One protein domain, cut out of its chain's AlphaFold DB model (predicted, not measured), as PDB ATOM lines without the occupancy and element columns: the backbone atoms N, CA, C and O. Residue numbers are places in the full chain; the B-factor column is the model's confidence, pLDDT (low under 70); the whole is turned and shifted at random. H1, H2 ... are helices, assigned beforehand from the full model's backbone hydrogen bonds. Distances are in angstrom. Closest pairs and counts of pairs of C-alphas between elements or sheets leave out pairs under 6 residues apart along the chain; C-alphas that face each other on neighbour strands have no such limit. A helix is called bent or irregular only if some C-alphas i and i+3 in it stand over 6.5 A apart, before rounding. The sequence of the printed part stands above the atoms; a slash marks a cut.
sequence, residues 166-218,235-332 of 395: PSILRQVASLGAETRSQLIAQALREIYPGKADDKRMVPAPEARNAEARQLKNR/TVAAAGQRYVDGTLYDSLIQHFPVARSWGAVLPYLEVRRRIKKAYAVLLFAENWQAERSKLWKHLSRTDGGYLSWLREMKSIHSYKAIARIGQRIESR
ATOM      1  N   PRO A 166      34.423  73.073  73.227       91.81
ATOM      2  CA  PRO A 166      35.453  74.099  73.379       91.81
ATOM      3  C   PRO A 166      35.171  75.133  74.471       91.81
ATOM      4  O   PRO A 166      36.059  75.418  75.277       91.81
ATOM      5  N   SER A 167      33.956  75.681  74.494       90.62
ATOM      6  CA  SER A 167      33.556  76.734  75.426       90.62
ATOM      7  C   SER A 167      33.454  76.205  76.856       90.62
ATOM      8  O   SER A 167      33.957  76.848  77.775       90.62
ATOM      9  N   ILE A 168      32.869  75.017  77.043       93.69
ATOM     10  CA  ILE A 168      32.762  74.328  78.333       93.69
ATOM     11  C   ILE A 168      34.159  74.052  78.884       93.69
ATOM     12  O   ILE A 168      34.468  74.481  79.987       93.69
ATOM     13  N   LEU A 169      35.033  73.383  78.123       93.88
ATOM     14  CA  LEU A 169      36.360  72.992  78.614       93.88
ATOM     15  C   LEU A 169      37.217  74.197  79.003       93.88
ATOM     16  O   LEU A 169      37.918  74.151  80.013       93.88
ATOM     17  N   ARG A 170      37.145  75.286  78.232       92.56
ATOM     18  CA  ARG A 170      37.871  76.514  78.559       92.56
ATOM     19  C   ARG A 170      37.362  77.154  79.844       92.56
ATOM     20  O   ARG A 170      38.164  77.511  80.695       92.56
ATOM     21  N   GLN A 171      36.048  77.251  80.011       93.50
ATOM     22  CA  GLN A 171      35.465  77.808  81.232       93.50
ATOM     23  C   GLN A 171      35.744  76.934  82.447       93.50
ATOM     24  O   GLN A 171      36.106  77.461  83.490       93.50
ATOM     25  N   VAL A 172      35.687  75.606  82.295       94.69
ATOM     26  CA  VAL A 172      36.095  74.662  83.341       94.69
ATOM     27  C   VAL A 172      37.537  74.917  83.774       94.69
ATOM     28  O   VAL A 172      37.808  74.906  84.971       94.69
ATOM     29  N   ALA A 173      38.454  75.198  82.843       93.31
ATOM     30  CA  ALA A 173      39.831  75.559  83.179       93.31
ATOM     31  C   ALA A 173      39.918  76.850  84.013       93.31
ATOM     32  O   ALA A 173      40.737  76.927  84.927       93.31
ATOM     33  N   SER A 174      39.053  77.826  83.727       92.31
ATOM     34  CA  SER A 174      38.966  79.112  84.431       92.31
ATOM     35  C   SER A 174      38.252  79.054  85.788       92.31
ATOM     36  O   SER A 174      38.352  80.012  86.548       92.31
ATOM     37  N   LEU A 175      37.548  77.964  86.116       92.44
ATOM     38  CA  LEU A 175      36.928  77.795  87.433       92.44
ATOM     39  C   LEU A 175      37.985  77.706  88.546       92.44
ATOM     40  O   LEU A 175      39.123  77.279  88.325       92.44
ATOM     41  N   GLY A 176      37.573  78.036  89.775       92.44
ATOM     42  CA  GLY A 176      38.367  77.789  90.978       92.44
ATOM     43  C   GLY A 176      38.797  76.321  91.081       92.44
ATOM     44  O   GLY A 176      38.073  75.417  90.654       92.44
ATOM     45  N   ALA A 177      39.989  76.072  91.631       90.56
ATOM     46  CA  ALA A 177      40.620  74.748  91.609       90.56
ATOM     47  C   ALA A 177      39.746  73.640  92.222       90.56
ATOM     48  O   ALA A 177      39.728  72.518  91.705       90.56
ATOM     49  N   GLU A 178      39.007  73.962  93.285       91.88
ATOM     50  CA  GLU A 178      38.074  73.049  93.942       91.88
ATOM     51  C   GLU A 178      36.878  72.716  93.040       91.88
ATOM     52  O   GLU A 178      36.708  71.554  92.670       91.88
ATOM     53  N   THR A 179      36.109  73.721  92.602       92.94
ATOM     54  CA  THR A 179      34.945  73.547  91.713       92.94
ATOM     55  C   THR A 179      35.319  72.809  90.429       92.94
ATOM     56  O   THR A 179      34.644  71.864  90.021       92.94
ATOM     57  N   ARG A 180      36.450  73.186  89.817       94.25
ATOM     58  CA  ARG A 180      37.012  72.515  88.641       94.25
ATOM     59  C   ARG A 180      37.267  71.034  88.908       94.25
ATOM     60  O   ARG A 180      36.876  70.187  88.106       94.25
ATOM     61  N   SER A 181      37.912  70.714  90.030       91.38
ATOM     62  CA  SER A 181      38.237  69.332  90.394       91.38
ATOM     63  C   SER A 181      36.982  68.510  90.688       91.38
ATOM     64  O   SER A 181      36.894  67.377  90.220       91.38
ATOM     65  N   GLN A 182      35.997  69.075  91.393       93.19
ATOM     66  CA  GLN A 182      34.716  68.417  91.669       93.19
ATOM     67  C   GLN A 182      33.961  68.093  90.374       93.19
ATOM     68  O   GLN A 182      33.507  66.961  90.193       93.19
ATOM     69  N   LEU A 183      33.887  69.051  89.446       94.00
ATOM     70  CA  LEU A 183      33.189  68.885  88.174       94.00
ATOM     71  C   LEU A 183      33.853  67.824  87.281       94.00
ATOM     72  O   LEU A 183      33.165  66.965  86.729       94.00
ATOM     73  N   ILE A 184      35.186  67.843  87.175       93.00
ATOM     74  CA  ILE A 184      35.954  66.833  86.429       93.00
ATOM     75  C   ILE A 184      35.798  65.454  87.073       93.00
ATOM     76  O   ILE A 184      35.532  64.481  86.371       93.00
ATOM     77  N   ALA A 185      35.931  65.366  88.398       91.50
ATOM     78  CA  ALA A 185      35.788  64.112  89.126       91.50
ATOM     79  C   ALA A 185      34.391  63.514  88.936       91.50
ATOM     80  O   ALA A 185      34.263  62.319  88.684       91.50
ATOM     81  N   GLN A 186      33.345  64.341  88.998       93.75
ATOM     82  CA  GLN A 186      31.983  63.897  88.734       93.75
ATOM     83  C   GLN A 186      31.827  63.375  87.301       93.75
ATOM     84  O   GLN A 186      31.336  62.265  87.118       93.75
ATOM     85  N   ALA A 187      32.301  64.119  86.295       91.94
ATOM     86  CA  ALA A 187      32.245  63.669  84.906       91.94
ATOM     87  C   ALA A 187      32.991  62.337  84.708       91.94
ATOM     88  O   ALA A 187      32.479  61.438  84.046       91.94
ATOM     89  N   LEU A 188      34.172  62.174  85.313       89.88
ATOM     90  CA  LEU A 188      34.956  60.941  85.230       89.88
ATOM     91  C   LEU A 188      34.264  59.750  85.902       89.88
ATOM     92  O   LEU A 188      34.284  58.664  85.327       89.88
ATOM     93  N   ARG A 189      33.622  59.940  87.062       90.69
ATOM     94  CA  ARG A 189      32.825  58.886  87.713       90.69
ATOM     95  C   ARG A 189      31.675  58.419  86.828       90.69
ATOM     96  O   ARG A 189      31.435  57.226  86.727       90.69
ATOM     97  N   GLU A 190      31.006  59.347  86.151       88.38
ATOM     98  CA  GLU A 190      29.900  59.021  85.247       88.38
ATOM     99  C   GLU A 190      30.380  58.315  83.963       88.38
ATOM    100  O   GLU A 190      29.688  57.443  83.448       88.38
ATOM    101  N   ILE A 191      31.573  58.649  83.455       86.94
ATOM    102  CA  ILE A 191      32.176  57.972  82.289       86.94
ATOM    103  C   ILE A 191      32.710  56.577  82.665       86.94
ATOM    104  O   ILE A 191      32.701  55.664  81.841       86.94
ATOM    105  N   TYR A 192      33.202  56.406  83.896       86.38
ATOM    106  CA  TYR A 192      33.835  55.175  84.375       86.38
ATOM    107  C   TYR A 192      33.254  54.730  85.729       86.38
ATOM    108  O   TYR A 192      33.976  54.728  86.730       86.38
ATOM    109  N   PRO A 193      31.978  54.303  85.783       80.75
ATOM    110  CA  PRO A 193      31.291  54.009  87.045       80.75
ATOM    111  C   PRO A 193      31.994  52.930  87.885       80.75
ATOM    112  O   PRO A 193      32.034  53.032  89.104       80.75
ATOM    113  N   GLY A 194      32.650  51.951  87.248       81.75
ATOM    114  CA  GLY A 194      33.432  50.909  87.934       81.75
ATOM    115  C   GLY A 194      34.864  51.300  88.329       81.75
ATOM    116  O   GLY A 194      35.611  50.455  88.811       81.75
ATOM    117  N   LYS A 195      35.288  52.546  88.082       77.56
ATOM    118  CA  LYS A 195      36.624  53.063  88.439       77.56
ATOM    119  C   LYS A 195      36.559  54.291  89.346       77.56
ATOM    120  O   LYS A 195      37.577  54.947  89.550       77.56
ATOM    121  N   ALA A 196      35.375  54.605  89.872       65.38
ATOM    122  CA  ALA A 196      35.129  55.803  90.666       65.38
ATOM    123  C   ALA A 196      36.039  55.913  91.905       65.38
ATOM    124  O   ALA A 196      36.435  57.024  92.254       65.38
ATOM    125  N   ASP A 197      36.422  54.775  92.495       67.88
ATOM    126  CA  ASP A 197      37.288  54.699  93.682       67.88
ATOM    127  C   ASP A 197      38.780  54.527  93.357       67.88
ATOM    128  O   ASP A 197      39.624  54.498  94.258       67.88
ATOM    129  N   ASP A 198      39.150  54.415  92.075       72.56
ATOM    130  CA  ASP A 198      40.558  54.347  91.703       72.56
ATOM    131  C   ASP A 198      41.183  55.730  91.926       72.56
ATOM    132  O   ASP A 198      40.980  56.663  91.145       72.56
ATOM    133  N   LYS A 199      41.976  55.856  93.001       66.00
ATOM    134  CA  LYS A 199      42.711  57.079  93.374       66.00
ATOM    135  C   LYS A 199      43.579  57.636  92.234       66.00
ATOM    136  O   LYS A 199      43.969  58.800  92.283       66.00
ATOM    137  N   ARG A 200      43.862  56.844  91.188       63.50
ATOM    138  CA  ARG A 200      44.560  57.290  89.970       63.50
ATOM    139  C   ARG A 200      43.681  58.121  89.027       63.50
ATOM    140  O   ARG A 200      44.224  58.836  88.191       63.50
ATOM    141  N   MET A 201      42.350  58.055  89.127       60.78
ATOM    142  CA  MET A 201      41.434  58.820  88.265       60.78
ATOM    143  C   MET A 201      41.266  60.275  88.696       60.78
ATOM    144  O   MET A 201      40.865  61.092  87.874       60.78
ATOM    145  N   VAL A 202      41.573  60.617  89.947       57.44
ATOM    146  CA  VAL A 202      41.597  62.000  90.435       57.44
ATOM    147  C   VAL A 202      42.814  62.125  91.349       57.44
ATOM    148  O   VAL A 202      42.700  61.826  92.537       57.44
ATOM    149  N   PRO A 203      43.994  62.524  90.837       53.56
ATOM    150  CA  PRO A 203      45.154  62.670  91.701       53.56
ATOM    151  C   PRO A 203      44.830  63.690  92.794       53.56
ATOM    152  O   PRO A 203      44.326  64.783  92.494       53.56
ATOM    153  N   ALA A 204      45.082  63.312  94.050       53.84
ATOM    154  CA  ALA A 204      44.905  64.189  95.201       53.84
ATOM    155  C   ALA A 204      45.713  65.485  94.992       53.84
ATOM    156  O   ALA A 204      46.808  65.417  94.420       53.84
ATOM    157  N   PRO A 205      45.224  66.658  95.439       52.50
ATOM    158  CA  PRO A 205      45.932  67.934  95.275       52.50
ATOM    159  C   PRO A 205      47.403  67.877  95.724       52.50
ATOM    160  O   PRO A 205      48.286  68.448  95.090       52.50
ATOM    161  N   GLU A 206      47.682  67.108  96.775       50.91
ATOM    162  CA  GLU A 206      49.016  66.899  97.347       50.91
ATOM    163  C   GLU A 206      49.949  66.095  96.428       50.91
ATOM    164  O   GLU A 206      51.118  66.451  96.267       50.91
ATOM    165  N   ALA A 207      49.427  65.062  95.755       54.00
ATOM    166  CA  ALA A 207      50.179  64.281  94.773       54.00
ATOM    167  C   ALA A 207      50.536  65.127  93.537       54.00
ATOM    168  O   ALA A 207      51.647  65.016  93.020       54.00
ATOM    169  N   ARG A 208      49.643  66.044  93.126       55.59
ATOM    170  CA  ARG A 208      49.904  67.002  92.033       55.59
ATOM    171  C   ARG A 208      51.045  67.955  92.376       55.59
ATOM    172  O   ARG A 208      51.915  68.192  91.546       55.59
ATOM    173  N   ASN A 209      51.092  68.449  93.614       53.25
ATOM    174  CA  ASN A 209      52.171  69.323  94.076       53.25
ATOM    175  C   ASN A 209      53.528  68.598  94.136       53.25
ATOM    176  O   ASN A 209      54.557  69.197  93.826       53.25
ATOM    177  N   ALA A 210      53.548  67.314  94.502       55.62
ATOM    178  CA  ALA A 210      54.769  66.509  94.533       55.62
ATOM    179  C   ALA A 210      55.295  66.176  93.122       55.62
ATOM    180  O   ALA A 210      56.492  66.309  92.865       55.62
ATOM    181  N   GLU A 211      54.411  65.805  92.194       47.84
ATOM    182  CA  GLU A 211      54.771  65.500  90.803       47.84
ATOM    183  C   GLU A 211      55.180  66.767  90.031       47.84
ATOM    184  O   GLU A 211      56.186  66.763  89.321       47.84
ATOM    185  N   ALA A 212      54.493  67.893  90.262       49.88
ATOM    186  CA  ALA A 212      54.898  69.199  89.747       49.88
ATOM    187  C   ALA A 212      56.280  69.611  90.272       49.88
ATOM    188  O   ALA A 212      57.113  70.064  89.489       49.88
ATOM    189  N   ARG A 213      56.578  69.390  91.563       59.62
ATOM    190  CA  ARG A 213      57.925  69.604  92.131       59.62
ATOM    191  C   ARG A 213      58.973  68.698  91.484       59.62
ATOM    192  O   ARG A 213      60.056  69.177  91.160       59.62
ATOM    193  N   GLN A 214      58.667  67.424  91.236       56.69
ATOM    194  CA  GLN A 214      59.589  66.518  90.539       56.69
ATOM    195  C   GLN A 214      59.831  66.927  89.079       56.69
ATOM    196  O   GLN A 214      60.973  66.898  88.627       56.69
ATOM    197  N   LEU A 215      58.800  67.355  88.345       48.28
ATOM    198  CA  LEU A 215      58.940  67.874  86.979       48.28
ATOM    199  C   LEU A 215      59.740  69.183  86.944       48.28
ATOM    200  O   LEU A 215      60.594  69.350  86.076       48.28
ATOM    201  N   LYS A 216      59.537  70.066  87.930       50.09
ATOM    202  CA  LYS A 216      60.322  71.298  88.110       50.09
ATOM    203  C   LYS A 216      61.798  70.994  88.381       50.09
ATOM    204  O   LYS A 216      62.668  71.629  87.797       50.09
ATOM    205  N   ASN A 217      62.075  69.957  89.173       55.31
ATOM    206  CA  ASN A 217      63.435  69.497  89.465       55.31
ATOM    207  C   ASN A 217      64.097  68.783  88.272       55.31
ATOM    208  O   ASN A 217      65.317  68.810  88.150       55.31
ATOM    209  N   ARG A 218      63.318  68.171  87.368       48.00
ATOM    210  CA  ARG A 218      63.828  67.543  86.130       48.00
ATOM    211  C   ARG A 218      63.981  68.526  84.964       48.00
ATOM    212  O   ARG A 218      64.672  68.209  84.004       48.00
ATOM    213  N   THR A 235      43.567  89.064  84.341       40.69
ATOM    214  CA  THR A 235      43.930  88.873  82.922       40.69
ATOM    215  C   THR A 235      43.391  87.562  82.355       40.69
ATOM    216  O   THR A 235      42.939  87.533  81.208       40.69
ATOM    217  N   VAL A 236      43.359  86.493  83.157       40.09
ATOM    218  CA  VAL A 236      42.734  85.216  82.768       40.09
ATOM    219  C   VAL A 236      41.209  85.348  82.733       40.09
ATOM    220  O   VAL A 236      40.583  84.829  81.807       40.09
ATOM    221  N   ALA A 237      40.606  86.092  83.668       46.53
ATOM    222  CA  ALA A 237      39.171  86.378  83.660       46.53
ATOM    223  C   ALA A 237      38.751  87.227  82.444       46.53
ATOM    224  O   ALA A 237      37.784  86.883  81.759       46.53
ATOM    225  N   ALA A 238      39.515  88.277  82.113       48.00
ATOM    226  CA  ALA A 238      39.261  89.125  80.948       48.00
ATOM    227  C   ALA A 238      39.468  88.377  79.621       48.00
ATOM    228  O   ALA A 238      38.698  88.559  78.674       48.00
ATOM    229  N   ALA A 239      40.478  87.502  79.539       45.47
ATOM    230  CA  ALA A 239      40.633  86.607  78.399       45.47
ATOM    231  C   ALA A 239      39.453  85.632  78.320       45.47
ATOM    232  O   ALA A 239      38.871  85.508  77.252       45.47
ATOM    233  N   GLY A 240      39.052  85.010  79.435       48.06
ATOM    234  CA  GLY A 240      37.915  84.093  79.523       48.06
ATOM    235  C   GLY A 240      36.608  84.701  79.011       48.06
ATOM    236  O   GLY A 240      35.953  84.084  78.172       48.06
ATOM    237  N   GLN A 241      36.280  85.934  79.417       53.53
ATOM    238  CA  GLN A 241      35.075  86.647  78.967       53.53
ATOM    239  C   GLN A 241      35.008  86.833  77.443       53.53
ATOM    240  O   GLN A 241      33.936  86.658  76.870       53.53
ATOM    241  N   ARG A 242      36.135  87.083  76.754       53.84
ATOM    242  CA  ARG A 242      36.160  87.272  75.283       53.84
ATOM    243  C   ARG A 242      35.733  86.042  74.473       53.84
ATOM    244  O   ARG A 242      35.571  86.149  73.259       53.84
ATOM    245  N   TYR A 243      35.604  84.875  75.103       54.69
ATOM    246  CA  TYR A 243      35.284  83.616  74.424       54.69
ATOM    247  C   TYR A 243      33.954  82.994  74.866       54.69
ATOM    248  O   TYR A 243      33.612  81.917  74.377       54.69
ATOM    249  N   VAL A 244      33.209  83.659  75.753       52.41
ATOM    250  CA  VAL A 244      31.908  83.188  76.260       52.41
ATOM    251  C   VAL A 244      30.778  83.404  75.239       52.41
ATOM    252  O   VAL A 244      29.829  82.626  75.203       52.41
ATOM    253  N   ASP A 245      30.918  84.345  74.304       52.66
ATOM    254  CA  ASP A 245      29.817  84.777  73.425       52.66
ATOM    255  C   ASP A 245      29.585  83.886  72.192       52.66
ATOM    256  O   ASP A 245      29.136  84.369  71.150       52.66
ATOM    257  N   GLY A 246      29.944  82.596  72.245       55.06
ATOM    258  CA  GLY A 246      29.837  81.628  71.132       55.06
ATOM    259  C   GLY A 246      30.515  82.058  69.822       55.06
ATOM    260  O   GLY A 246      30.402  81.381  68.801       55.06
ATOM    261  N   THR A 247      31.266  83.153  69.871       66.62
ATOM    262  CA  THR A 247      32.126  83.711  68.840       66.62
ATOM    263  C   THR A 247      33.535  83.157  68.976       66.62
ATOM    264  O   THR A 247      34.443  83.733  68.407       66.62
ATOM    265  N   LEU A 248      33.779  82.053  69.702       77.75
ATOM    266  CA  LEU A 248      35.135  81.516  69.897       77.75
ATOM    267  C   LEU A 248      35.908  81.451  68.574       77.75
ATOM    268  O   LEU A 248      37.042  81.914  68.492       77.75
ATOM    269  N   TYR A 249      35.280  80.920  67.523       80.06
ATOM    270  CA  TYR A 249      35.905  80.886  66.208       80.06
ATOM    271  C   TYR A 249      36.020  82.268  65.570       80.06
ATOM    272  O   TYR A 249      37.051  82.528  64.971       80.06
ATOM    273  N   ASP A 250      35.043  83.157  65.723       80.19
ATOM    274  CA  ASP A 250      35.086  84.511  65.154       80.19
ATOM    275  C   ASP A 250      36.134  85.396  65.833       80.19
ATOM    276  O   ASP A 250      36.923  86.049  65.160       80.19
ATOM    277  N   SER A 251      36.227  85.332  67.156       78.56
ATOM    278  CA  SER A 251      37.278  85.922  67.977       78.56
ATOM    279  C   SER A 251      38.649  85.384  67.559       78.56
ATOM    280  O   SER A 251      39.579  86.154  67.316       78.56
ATOM    281  N   LEU A 252      38.775  84.068  67.339       79.31
ATOM    282  CA  LEU A 252      39.993  83.503  66.754       79.31
ATOM    283  C   LEU A 252      40.233  84.016  65.325       79.31
ATOM    284  O   LEU A 252      41.367  84.334  65.003       79.31
ATOM    285  N   ILE A 253      39.219  84.158  64.467       80.75
ATOM    286  CA  ILE A 253      39.387  84.717  63.112       80.75
ATOM    287  C   ILE A 253      39.933  86.146  63.180       80.75
ATOM    288  O   ILE A 253      40.883  86.479  62.468       80.75
ATOM    289  N   GLN A 254      39.358  86.972  64.051       79.19
ATOM    290  CA  GLN A 254      39.692  88.385  64.193       79.19
ATOM    291  C   GLN A 254      41.079  88.597  64.813       79.19
ATOM    292  O   GLN A 254      41.826  89.474  64.374       79.19
ATOM    293  N   HIS A 255      41.454  87.786  65.803       75.81
ATOM    294  CA  HIS A 255      42.671  88.009  66.587       75.81
ATOM    295  C   HIS A 255      43.854  87.120  66.188       75.81
ATOM    296  O   HIS A 255      44.992  87.440  66.533       75.81
ATOM    297  N   PHE A 256      43.639  86.044  65.427       75.56
ATOM    298  CA  PHE A 256      44.706  85.138  65.008       75.56
ATOM    299  C   PHE A 256      45.357  85.640  63.708       75.56
ATOM    300  O   PHE A 256      44.721  85.604  62.652       75.56
ATOM    301  N   PRO A 257      46.639  86.067  63.707       76.19
ATOM    302  CA  PRO A 257      47.277  86.632  62.515       76.19
ATOM    303  C   PRO A 257      47.227  85.702  61.297       76.19
ATOM    304  O   PRO A 257      47.006  86.152  60.177       76.19
ATOM    305  N   VAL A 258      47.350  84.391  61.520       72.56
ATOM    306  CA  VAL A 258      47.243  83.393  60.446       72.56
ATOM    307  C   VAL A 258      45.812  83.304  59.908       72.56
ATOM    308  O   VAL A 258      45.634  83.156  58.702       72.56
ATOM    309  N   ALA A 259      44.787  83.446  60.751       75.38
ATOM    310  CA  ALA A 259      43.406  83.471  60.279       75.38
ATOM    311  C   ALA A 259      43.117  84.731  59.465       75.38
ATOM    312  O   ALA A 259      42.485  84.628  58.422       75.38
ATOM    313  N   ARG A 260      43.653  85.888  59.877       77.31
ATOM    314  CA  ARG A 260      43.592  87.119  59.077       77.31
ATOM    315  C   ARG A 260      44.268  86.942  57.717       77.31
ATOM    316  O   ARG A 260      43.680  87.304  56.706       77.31
ATOM    317  N   SER A 261      45.438  86.295  57.674       77.75
ATOM    318  CA  SER A 261      46.105  85.980  56.400       77.75
ATOM    319  C   SER A 261      45.278  85.049  55.506       77.75
ATOM    320  O   SER A 261      45.301  85.186  54.290       77.75
ATOM    321  N   TRP A 262      44.504  84.129  56.095       77.06
ATOM    322  CA  TRP A 262      43.560  83.303  55.345       77.06
ATOM    323  C   TRP A 262      42.335  84.093  54.894       77.06
ATOM    324  O   TRP A 262      41.924  83.928  53.756       77.06
ATOM    325  N   GLY A 263      41.771  84.955  55.741       76.69
ATOM    326  CA  GLY A 263      40.608  85.783  55.410       76.69
ATOM    327  C   GLY A 263      40.865  86.789  54.291       76.69
ATOM    328  O   GLY A 263      39.924  87.177  53.614       76.69
ATOM    329  N   ALA A 264      42.127  87.149  54.047       79.25
ATOM    330  CA  ALA A 264      42.511  87.974  52.903       79.25
ATOM    331  C   ALA A 264      42.342  87.263  51.546       79.25
ATOM    332  O   ALA A 264      42.258  87.935  50.523       79.25
ATOM    333  N   VAL A 265      42.322  85.924  51.517       80.12
ATOM    334  CA  VAL A 265      42.350  85.140  50.264       80.12
ATOM    335  C   VAL A 265      41.319  84.011  50.195       80.12
ATOM    336  O   VAL A 265      41.085  83.464  49.122       80.12
ATOM    337  N   LEU A 266      40.697  83.632  51.313       80.94
ATOM    338  CA  LEU A 266      39.719  82.549  51.397       80.94
ATOM    339  C   LEU A 266      38.352  83.074  51.845       80.94
ATOM    340  O   LEU A 266      38.286  83.933  52.727       80.94
ATOM    341  N   PRO A 267      37.251  82.477  51.349       88.19
ATOM    342  CA  PRO A 267      35.921  82.738  51.882       88.19
ATOM    343  C   PRO A 267      35.855  82.467  53.390       88.19
ATOM    344  O   PRO A 267      36.416  81.483  53.881       88.19
ATOM    345  N   TYR A 268      35.101  83.289  54.123       83.62
ATOM    346  CA  TYR A 268      34.957  83.202  55.584       83.62
ATOM    347  C   TYR A 268      34.647  81.777  56.086       83.62
ATOM    348  O   TYR A 268      35.269  81.298  57.037       83.62
ATOM    349  N   LEU A 269      33.748  81.050  55.410       80.69
ATOM    350  CA  LEU A 269      33.382  79.679  55.789       80.69
ATOM    351  C   LEU A 269      34.566  78.703  55.742       80.69
ATOM    352  O   LEU A 269      34.652  77.795  56.574       80.69
ATOM    353  N   GLU A 270      35.493  78.889  54.803       82.06
ATOM    354  CA  GLU A 270      36.701  78.071  54.701       82.06
ATOM    355  C   GLU A 270      37.698  78.421  55.815       82.06
ATOM    356  O   GLU A 270      38.248  77.521  56.455       82.06
ATOM    357  N   VAL A 271      37.870  79.709  56.135       81.56
ATOM    358  CA  VAL A 271      38.688  80.147  57.283       81.56
ATOM    359  C   VAL A 271      38.158  79.536  58.581       81.56
ATOM    360  O   VAL A 271      38.912  78.910  59.336       81.56
ATOM    361  N   ARG A 272      36.844  79.637  58.812       82.81
ATOM    362  CA  ARG A 272      36.169  79.065  59.982       82.81
ATOM    363  C   ARG A 272      36.375  77.555  60.073       82.81
ATOM    364  O   ARG A 272      36.686  77.039  61.148       82.81
ATOM    365  N   ARG A 273      36.259  76.833  58.953       82.94
ATOM    366  CA  ARG A 273      36.509  75.383  58.880       82.94
ATOM    367  C   ARG A 273      37.942  75.033  59.287       82.94
ATOM    368  O   ARG A 273      38.141  74.106  60.075       82.94
ATOM    369  N   ARG A 274      38.933  75.786  58.804       84.75
ATOM    370  CA  ARG A 274      40.349  75.575  59.149       84.75
ATOM    371  C   ARG A 274      40.631  75.826  60.626       84.75
ATOM    372  O   ARG A 274      41.337  75.032  61.245       84.75
ATOM    373  N   ILE A 275      40.052  76.873  61.209       85.88
ATOM    374  CA  ILE A 275      40.198  77.159  62.643       85.88
ATOM    375  C   ILE A 275      39.530  76.077  63.480       85.88
ATOM    376  O   ILE A 275      40.155  75.580  64.412       85.88
ATOM    377  N   LYS A 276      38.314  75.646  63.120       85.38
ATOM    378  CA  LYS A 276      37.639  74.530  63.795       85.38
ATOM    379  C   LYS A 276      38.519  73.279  63.803       85.38
ATOM    380  O   LYS A 276      38.673  72.650  64.846       85.38
ATOM    381  N   LYS A 277      39.163  72.951  62.675       85.69
ATOM    382  CA  LYS A 277      40.110  71.828  62.595       85.69
ATOM    383  C   LYS A 277      41.336  72.038  63.490       85.69
ATOM    384  O   LYS A 277      41.714  71.128  64.221       85.69
ATOM    385  N   ALA A 278      41.942  73.225  63.469       86.00
ATOM    386  CA  ALA A 278      43.092  73.536  64.318       86.00
ATOM    387  C   ALA A 278      42.746  73.451  65.815       86.00
ATOM    388  O   ALA A 278      43.528  72.913  66.597       86.00
ATOM    389  N   TYR A 279      41.561  73.923  66.204       88.88
ATOM    390  CA  TYR A 279      41.071  73.848  67.578       88.88
ATOM    391  C   TYR A 279      40.742  72.407  67.990       88.88
ATOM    392  O   TYR A 279      41.037  72.003  69.110       88.88
ATOM    393  N   ALA A 280      40.205  71.592  67.079       87.31
ATOM    394  CA  ALA A 280      40.002  70.168  67.330       87.31
ATOM    395  C   ALA A 280      41.331  69.441  67.597       87.31
ATOM    396  O   ALA A 280      41.405  68.650  68.531       87.31
ATOM    397  N   VAL A 281      42.400  69.754  66.852       88.19
ATOM    398  CA  VAL A 281      43.752  69.237  67.146       88.19
ATOM    399  C   VAL A 281      44.234  69.732  68.511       88.19
ATOM    400  O   VAL A 281      44.740  68.949  69.312       88.19
ATOM    401  N   LEU A 282      44.036  71.020  68.810       91.25
ATOM    402  CA  LEU A 282      44.408  71.599  70.100       91.25
ATOM    403  C   LEU A 282      43.760  70.846  71.266       91.25
ATOM    404  O   LEU A 282      44.461  70.514  72.214       91.25
ATOM    405  N   LEU A 283      42.463  70.546  71.201       90.06
ATOM    406  CA  LEU A 283      41.730  69.890  72.288       90.06
ATOM    407  C   LEU A 283      41.899  68.369  72.317       90.06
ATOM    408  O   LEU A 283      42.093  67.791  73.382       90.06
ATOM    409  N   PHE A 284      41.815  67.726  71.155       88.94
ATOM    410  CA  PHE A 284      41.519  66.295  71.039       88.94
ATOM    411  C   PHE A 284      42.626  65.492  70.348       88.94
ATOM    412  O   PHE A 284      42.394  64.354  69.955       88.94
ATOM    413  N   ALA A 285      43.820  66.064  70.195       89.06
ATOM    414  CA  ALA A 285      45.027  65.330  69.826       89.06
ATOM    415  C   ALA A 285      45.951  65.140  71.040       89.06
ATOM    416  O   ALA A 285      45.786  65.806  72.071       89.06
ATOM    417  N   GLU A 286      46.953  64.270  70.921       90.06
ATOM    418  CA  GLU A 286      47.986  64.107  71.952       90.06
ATOM    419  C   GLU A 286      48.779  65.408  72.177       90.06
ATOM    420  O   GLU A 286      48.818  66.286  71.310       90.06
ATOM    421  N   ASN A 287      49.433  65.541  73.340       93.38
ATOM    422  CA  ASN A 287      50.180  66.754  73.706       93.38
ATOM    423  C   ASN A 287      51.201  67.154  72.635       93.38
ATOM    424  O   ASN A 287      51.166  68.284  72.155       93.38
ATOM    425  N   TRP A 288      52.033  66.218  72.172       93.69
ATOM    426  CA  TRP A 288      53.053  66.511  71.161       93.69
ATOM    427  C   TRP A 288      52.455  66.985  69.821       93.69
ATOM    428  O   TRP A 288      53.071  67.789  69.120       93.69
ATOM    429  N   GLN A 289      51.253  66.521  69.454       90.81
ATOM    430  CA  GLN A 289      50.554  66.963  68.242       90.81
ATOM    431  C   GLN A 289      49.984  68.368  68.426       90.81
ATOM    432  O   GLN A 289      50.171  69.237  67.572       90.81
ATOM    433  N   ALA A 290      49.311  68.595  69.558       92.62
ATOM    434  CA  ALA A 290      48.725  69.881  69.899       92.62
ATOM    435  C   ALA A 290      49.805  70.971  69.972       92.62
ATOM    436  O   ALA A 290      49.656  72.007  69.326       92.62
ATOM    437  N   GLU A 291      50.927  70.704  70.643       93.50
ATOM    438  CA  GLU A 291      52.060  71.626  70.817       93.50
ATOM    439  C   GLU A 291      52.747  72.026  69.508       93.50
ATOM    440  O   GLU A 291      53.235  73.149  69.357       93.50
ATOM    441  N   ARG A 292      52.755  71.127  68.519       91.38
ATOM    442  CA  ARG A 292      53.285  71.420  67.180       91.38
ATOM    443  C   ARG A 292      52.346  72.294  66.348       91.38
ATOM    444  O   ARG A 292      52.797  72.895  65.370       91.38
ATOM    445  N   SER A 293      51.066  72.390  66.712       88.88
ATOM    446  CA  SER A 293      50.083  73.168  65.957       88.88
ATOM    447  C   SER A 293      50.392  74.671  65.993       88.88
ATOM    448  O   SER A 293      50.845  75.226  66.994       88.88
ATOM    449  N   LYS A 294      50.104  75.371  64.886       87.38
ATOM    450  CA  LYS A 294      50.243  76.839  64.817       87.38
ATOM    451  C   LYS A 294      49.377  77.545  65.864       87.38
ATOM    452  O   LYS A 294      49.768  78.592  66.370       87.38
ATOM    453  N   LEU A 295      48.217  76.966  66.180       87.12
ATOM    454  CA  LEU A 295      47.283  77.507  67.161       87.12
ATOM    455  C   LEU A 295      47.863  77.464  68.579       87.12
ATOM    456  O   LEU A 295      47.820  78.480  69.263       87.12
ATOM    457  N   TRP A 296      48.481  76.349  68.983       92.06
ATOM    458  CA  TRP A 296      49.149  76.245  70.285       92.06
ATOM    459  C   TRP A 296      50.239  77.300  70.457       92.06
ATOM    460  O   TRP A 296      50.226  78.036  71.435       92.06
ATOM    461  N   LYS A 297      51.148  77.430  69.481       90.38
ATOM    462  CA  LYS A 297      52.278  78.383  69.535       90.38
ATOM    463  C   LYS A 297      51.851  79.843  69.692       90.38
ATOM    464  O   LYS A 297      52.618  80.676  70.164       90.38
ATOM    465  N   HIS A 298      50.660  80.176  69.213       86.00
ATOM    466  CA  HIS A 298      50.095  81.505  69.373       86.00
ATOM    467  C   HIS A 298      49.397  81.649  70.723       86.00
ATOM    468  O   HIS A 298      49.673  82.607  71.435       86.00
ATOM    469  N   LEU A 299      48.535  80.690  71.086       86.88
ATOM    470  CA  LEU A 299      47.828  80.701  72.366       86.88
ATOM    471  C   LEU A 299      48.798  80.640  73.548       86.88
ATOM    472  O   LEU A 299      48.520  81.227  74.578       86.88
ATOM    473  N   SER A 300      49.983  80.045  73.405       89.88
ATOM    474  CA  SER A 300      50.998  80.048  74.466       89.88
ATOM    475  C   SER A 300      51.528  81.440  74.803       89.88
ATOM    476  O   SER A 300      52.154  81.605  75.841       89.88
ATOM    477  N   ARG A 301      51.297  82.436  73.939       87.56
ATOM    478  CA  ARG A 301      51.672  83.838  74.177       87.56
ATOM    479  C   ARG A 301      50.562  84.645  74.845       87.56
ATOM    480  O   ARG A 301      50.844  85.705  75.382       87.56
ATOM    481  N   THR A 302      49.314  84.188  74.758       83.00
ATOM    482  CA  THR A 302      48.130  84.963  75.170       83.00
ATOM    483  C   THR A 302      47.285  84.269  76.234       83.00
ATOM    484  O   THR A 302      46.509  84.929  76.910       83.00
ATOM    485  N   ASP A 303      47.432  82.955  76.388       85.25
ATOM    486  CA  ASP A 303      46.639  82.108  77.274       85.25
ATOM    487  C   ASP A 303      47.458  80.899  77.770       85.25
ATOM    488  O   ASP A 303      47.124  79.727  77.565       85.25
ATOM    489  N   GLY A 304      48.603  81.193  78.397       88.12
ATOM    490  CA  GLY A 304      49.508  80.169  78.929       88.12
ATOM    491  C   GLY A 304      48.867  79.309  80.025       88.12
ATOM    492  O   GLY A 304      49.136  78.109  80.090       88.12
ATOM    493  N   GLY A 305      47.976  79.892  80.835       90.06
ATOM    494  CA  GLY A 305      47.270  79.190  81.909       90.06
ATOM    495  C   GLY A 305      46.352  78.083  81.387       90.06
ATOM    496  O   GLY A 305      46.478  76.933  81.810       90.06
ATOM    497  N   TYR A 306      45.489  78.393  80.411       91.00
ATOM    498  CA  TYR A 306      44.609  77.396  79.797       91.00
ATOM    499  C   TYR A 306      45.391  76.269  79.117       91.00
ATOM    500  O   TYR A 306      45.051  75.096  79.276       91.00
ATOM    501  N   LEU A 307      46.458  76.600  78.380       93.56
ATOM    502  CA  LEU A 307      47.275  75.584  77.714       93.56
ATOM    503  C   LEU A 307      48.030  74.692  78.701       93.56
ATOM    504  O   LEU A 307      48.147  73.491  78.457       93.56
ATOM    505  N   SER A 308      48.519  75.254  79.810       93.31
ATOM    506  CA  SER A 308      49.156  74.479  80.877       93.31
ATOM    507  C   SER A 308      48.172  73.475  81.479       93.31
ATOM    508  O   SER A 308      48.457  72.276  81.511       93.31
ATOM    509  N   TRP A 309      46.966  73.937  81.826       94.44
ATOM    510  CA  TRP A 309      45.896  73.069  82.314       94.44
ATOM    511  C   TRP A 309      45.525  71.983  81.295       94.44
ATOM    512  O   TRP A 309      45.409  70.810  81.642       94.44
ATOM    513  N   LEU A 310      45.380  72.344  80.017       94.31
ATOM    514  CA  LEU A 310      45.032  71.385  78.970       94.31
ATOM    515  C   LEU A 310      46.125  70.318  78.805       94.31
ATOM    516  O   LEU A 310      45.806  69.136  78.672       94.31
ATOM    517  N   ARG A 311      47.403  70.716  78.839       95.19
ATOM    518  CA  ARG A 311      48.547  69.793  78.806       95.19
ATOM    519  C   ARG A 311      48.507  68.825  79.980       95.19
ATOM    520  O   ARG A 311      48.640  67.622  79.763       95.19
ATOM    521  N   GLU A 312      48.327  69.346  81.192       92.88
ATOM    522  CA  GLU A 312      48.240  68.564  82.427       92.88
ATOM    523  C   GLU A 312      47.100  67.544  82.336       92.88
ATOM    524  O   GLU A 312      47.327  66.342  82.473       92.88
ATOM    525  N   MET A 313      45.896  67.994  81.977       92.81
ATOM    526  CA  MET A 313      44.728  67.129  81.808       92.81
ATOM    527  C   MET A 313      44.970  66.006  80.797       92.81
ATOM    528  O   MET A 313      44.549  64.870  81.019       92.81
ATOM    529  N   LYS A 314      45.661  66.297  79.689       93.81
ATOM    530  CA  LYS A 314      45.997  65.288  78.676       93.81
ATOM    531  C   LYS A 314      47.023  64.289  79.188       93.81
ATOM    532  O   LYS A 314      46.918  63.117  78.839       93.81
ATOM    533  N   SER A 315      47.986  64.733  79.988       91.81
ATOM    534  CA  SER A 315      48.992  63.854  80.588       91.81
ATOM    535  C   SER A 315      48.374  62.918  81.625       91.81
ATOM    536  O   SER A 315      48.674  61.729  81.614       91.81
ATOM    537  N   ILE A 316      47.474  63.428  82.470       89.12
ATOM    538  CA  ILE A 316      46.853  62.646  83.548       89.12
ATOM    539  C   ILE A 316      45.759  61.718  83.001       89.12
ATOM    540  O   ILE A 316      45.709  60.538  83.341       89.12
ATOM    541  N   HIS A 317      44.863  62.232  82.153       86.75
ATOM    542  CA  HIS A 317      43.639  61.517  81.777       86.75
ATOM    543  C   HIS A 317      43.612  61.025  80.328       86.75
ATOM    544  O   HIS A 317      42.672  60.324  79.954       86.75
ATOM    545  N   SER A 318      44.623  61.330  79.509       90.38
ATOM    546  CA  SER A 318      44.611  61.232  78.039       90.38
ATOM    547  C   SER A 318      43.717  62.271  77.352       90.38
ATOM    548  O   SER A 318      42.689  62.710  77.870       90.38
ATOM    549  N   TYR A 319      44.059  62.612  76.108       88.62
ATOM    550  CA  TYR A 319      43.250  63.503  75.267       88.62
ATOM    551  C   TYR A 319      41.828  62.973  75.018       88.62
ATOM    552  O   TYR A 319      40.890  63.758  74.873       88.62
ATOM    553  N   LYS A 320      41.646  61.642  75.003       88.75
ATOM    554  CA  LYS A 320      40.329  61.017  74.830       88.75
ATOM    555  C   LYS A 320      39.430  61.353  76.010       88.75
ATOM    556  O   LYS A 320      38.281  61.718  75.793       88.75
ATOM    557  N   ALA A 321      39.940  61.285  77.240       88.88
ATOM    558  CA  ALA A 321      39.137  61.614  78.412       88.88
ATOM    559  C   ALA A 321      38.700  63.080  78.426       88.88
ATOM    560  O   ALA A 321      37.585  63.346  78.843       88.88
ATOM    561  N   ILE A 322      39.504  64.015  77.913       92.00
ATOM    562  CA  ILE A 322      39.098  65.428  77.819       92.00
ATOM    563  C   ILE A 322      37.868  65.595  76.927       92.00
ATOM    564  O   ILE A 322      36.906  66.257  77.317       92.00
ATOM    565  N   ALA A 323      37.873  64.956  75.756       89.62
ATOM    566  CA  ALA A 323      36.712  64.947  74.872       89.62
ATOM    567  C   ALA A 323      35.483  64.343  75.569       89.62
ATOM    568  O   ALA A 323      34.396  64.918  75.514       89.62
ATOM    569  N   ARG A 324      35.669  63.224  76.283       93.19
ATOM    570  CA  ARG A 324      34.604  62.561  77.049       93.19
ATOM    571  C   ARG A 324      34.058  63.440  78.172       93.19
ATOM    572  O   ARG A 324      32.848  63.532  78.316       93.19
ATOM    573  N   ILE A 325      34.924  64.122  78.923       94.06
ATOM    574  CA  ILE A 325      34.543  65.043  80.004       94.06
ATOM    575  C   ILE A 325      33.681  66.174  79.444       94.06
ATOM    576  O   ILE A 325      32.577  66.393  79.938       94.06
ATOM    577  N   GLY A 326      34.141  66.853  78.387       94.75
ATOM    578  CA  GLY A 326      33.376  67.936  77.761       94.75
ATOM    579  C   GLY A 326      32.013  67.455  77.257       94.75
ATOM    580  O   GLY A 326      30.993  68.087  77.521       94.75
ATOM    581  N   GLN A 327      31.983  66.292  76.601       94.75
ATOM    582  CA  GLN A 327      30.746  65.673  76.127       94.75
ATOM    583  C   GLN A 327      29.804  65.257  77.258       94.75
ATOM    584  O   GLN A 327      28.587  65.374  77.112       94.75
ATOM    585  N   ARG A 328      30.344  64.757  78.372       95.94
ATOM    586  CA  ARG A 328      29.544  64.303  79.506       95.94
ATOM    587  C   ARG A 328      28.930  65.473  80.258       95.94
ATOM    588  O   ARG A 328      27.751  65.406  80.578       95.94
ATOM    589  N   ILE A 329      29.685  66.553  80.473       96.56
ATOM    590  CA  ILE A 329      29.155  67.791  81.066       96.56
ATOM    591  C   ILE A 329      28.013  68.340  80.202       96.56
ATOM    592  O   ILE A 329      26.936  68.612  80.727       96.56
ATOM    593  N   GLU A 330      28.218  68.430  78.883       96.44
ATOM    594  CA  GLU A 330      27.180  68.836  77.924       96.44
ATOM    595  C   GLU A 330      25.944  67.929  78.008       96.44
ATOM    596  O   GLU A 330      24.834  68.418  78.201       96.44
ATOM    597  N   SER A 331      26.126  66.608  77.924       96.44
ATOM    598  CA  SER A 331      25.014  65.648  77.937       96.44
ATOM    599  C   SER A 331      24.267  65.660  79.270       96.44
ATOM    600  O   SER A 331      23.049  65.525  79.290       96.44
ATOM    601  N   ARG A 332      24.959  65.868  80.391       96.19
ATOM    602  CA  ARG A 332      24.318  65.980  81.703       96.19
ATOM    603  C   ARG A 332      23.407  67.204  81.784       96.19
ATOM    604  O   ARG A 332      22.337  67.129  82.376       96.19
TER     605      ARG A 332
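This is residues 166 to 218 and 235 to 332 of the 395 residues of an uncharacterized protein of Aureliella helgolandensis (UniProt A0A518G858). A pile of crossed helices is built round the long helix H10, bent nearly at a right angle into an L, with H1 in its angle and H2 across its second arm. H7 runs from the bend of H10 to a small head made with H5 and H6, and residues 213 to 218 of H3 stick out. The 151 printed residues hold ten named helices, H1 to H10 in order, and no named strand; the class is all helix. The whole is compact, with a radius of gyration of the C-alphas of 16.6 A and spans of 53 by 39 by 28 A.

Find C-alpha 166 at (35.453, 74.099, 73.379), where H1, residues 166 to 174, begins. Next come H2, residues 177 to 191, 21.0 A long, and H3, residues 205 to 218, 20.1 A. After the cut look for H4 at 235 to 241, H5 at 248 to 255 and H6 at 257 to 263. H7, residues 268 to 284, runs 23.8 A to C-alpha 284 at (41.519, 66.295, 71.039). H8 is 287 to 292 and H9 294 to 302. By its hydrogen bonds residues 304 to 332 were assigned as one helix, H10, but it is bent: C-alphas 316 and 319 are 9.1 A apart. Its arms are H10a, 304 to 316, 18.3 A, and H10b, 319 to 332, 20.1 A, ending at (24.318, 65.980, 81.703).

H10a and H10b are about perpendicular, at 79 degrees, and touch only at the corner, closest at the C-alphas of Lys 314 and Ile 322, 7.0 A. H1 touches H10a at Ala 173 and Tyr 306, C-alphas 6.1 A apart, and H10b at Leu 169 and Gly 326, 5.9 A. H2 touches H10b about perpendicular at 88 degrees, closest at the C-alphas of Ala 187 and Ile 325, 5.6 A. H7 touches H10b at Phe 284 and Tyr 319, C-alphas 5.4 A apart. H6 and H7 form a helical hairpin. H5 touches H7 at Tyr 249 and Arg 272, C-alphas 6.5 A apart. H9 touches H7, and H8 and H9 each only just touch H10a, with 3 pairs of C-alphas within 8 A. H4 touches H1; H3 touches no helix. Every O i to N i+4 pair is within hydrogen-bond range but for H9, 3 of 5.

The farthest C-alphas, of Asp 197 and Val 265, are 53.3 A apart. Residues 219 to 234 are not printed; C-alphas 218 and 235 are 29.3 A apart across the cut. The link from H2 to H3 is long. Confidence is under 70 at residues 196 to 197, 199 to 218 and 235 to 247.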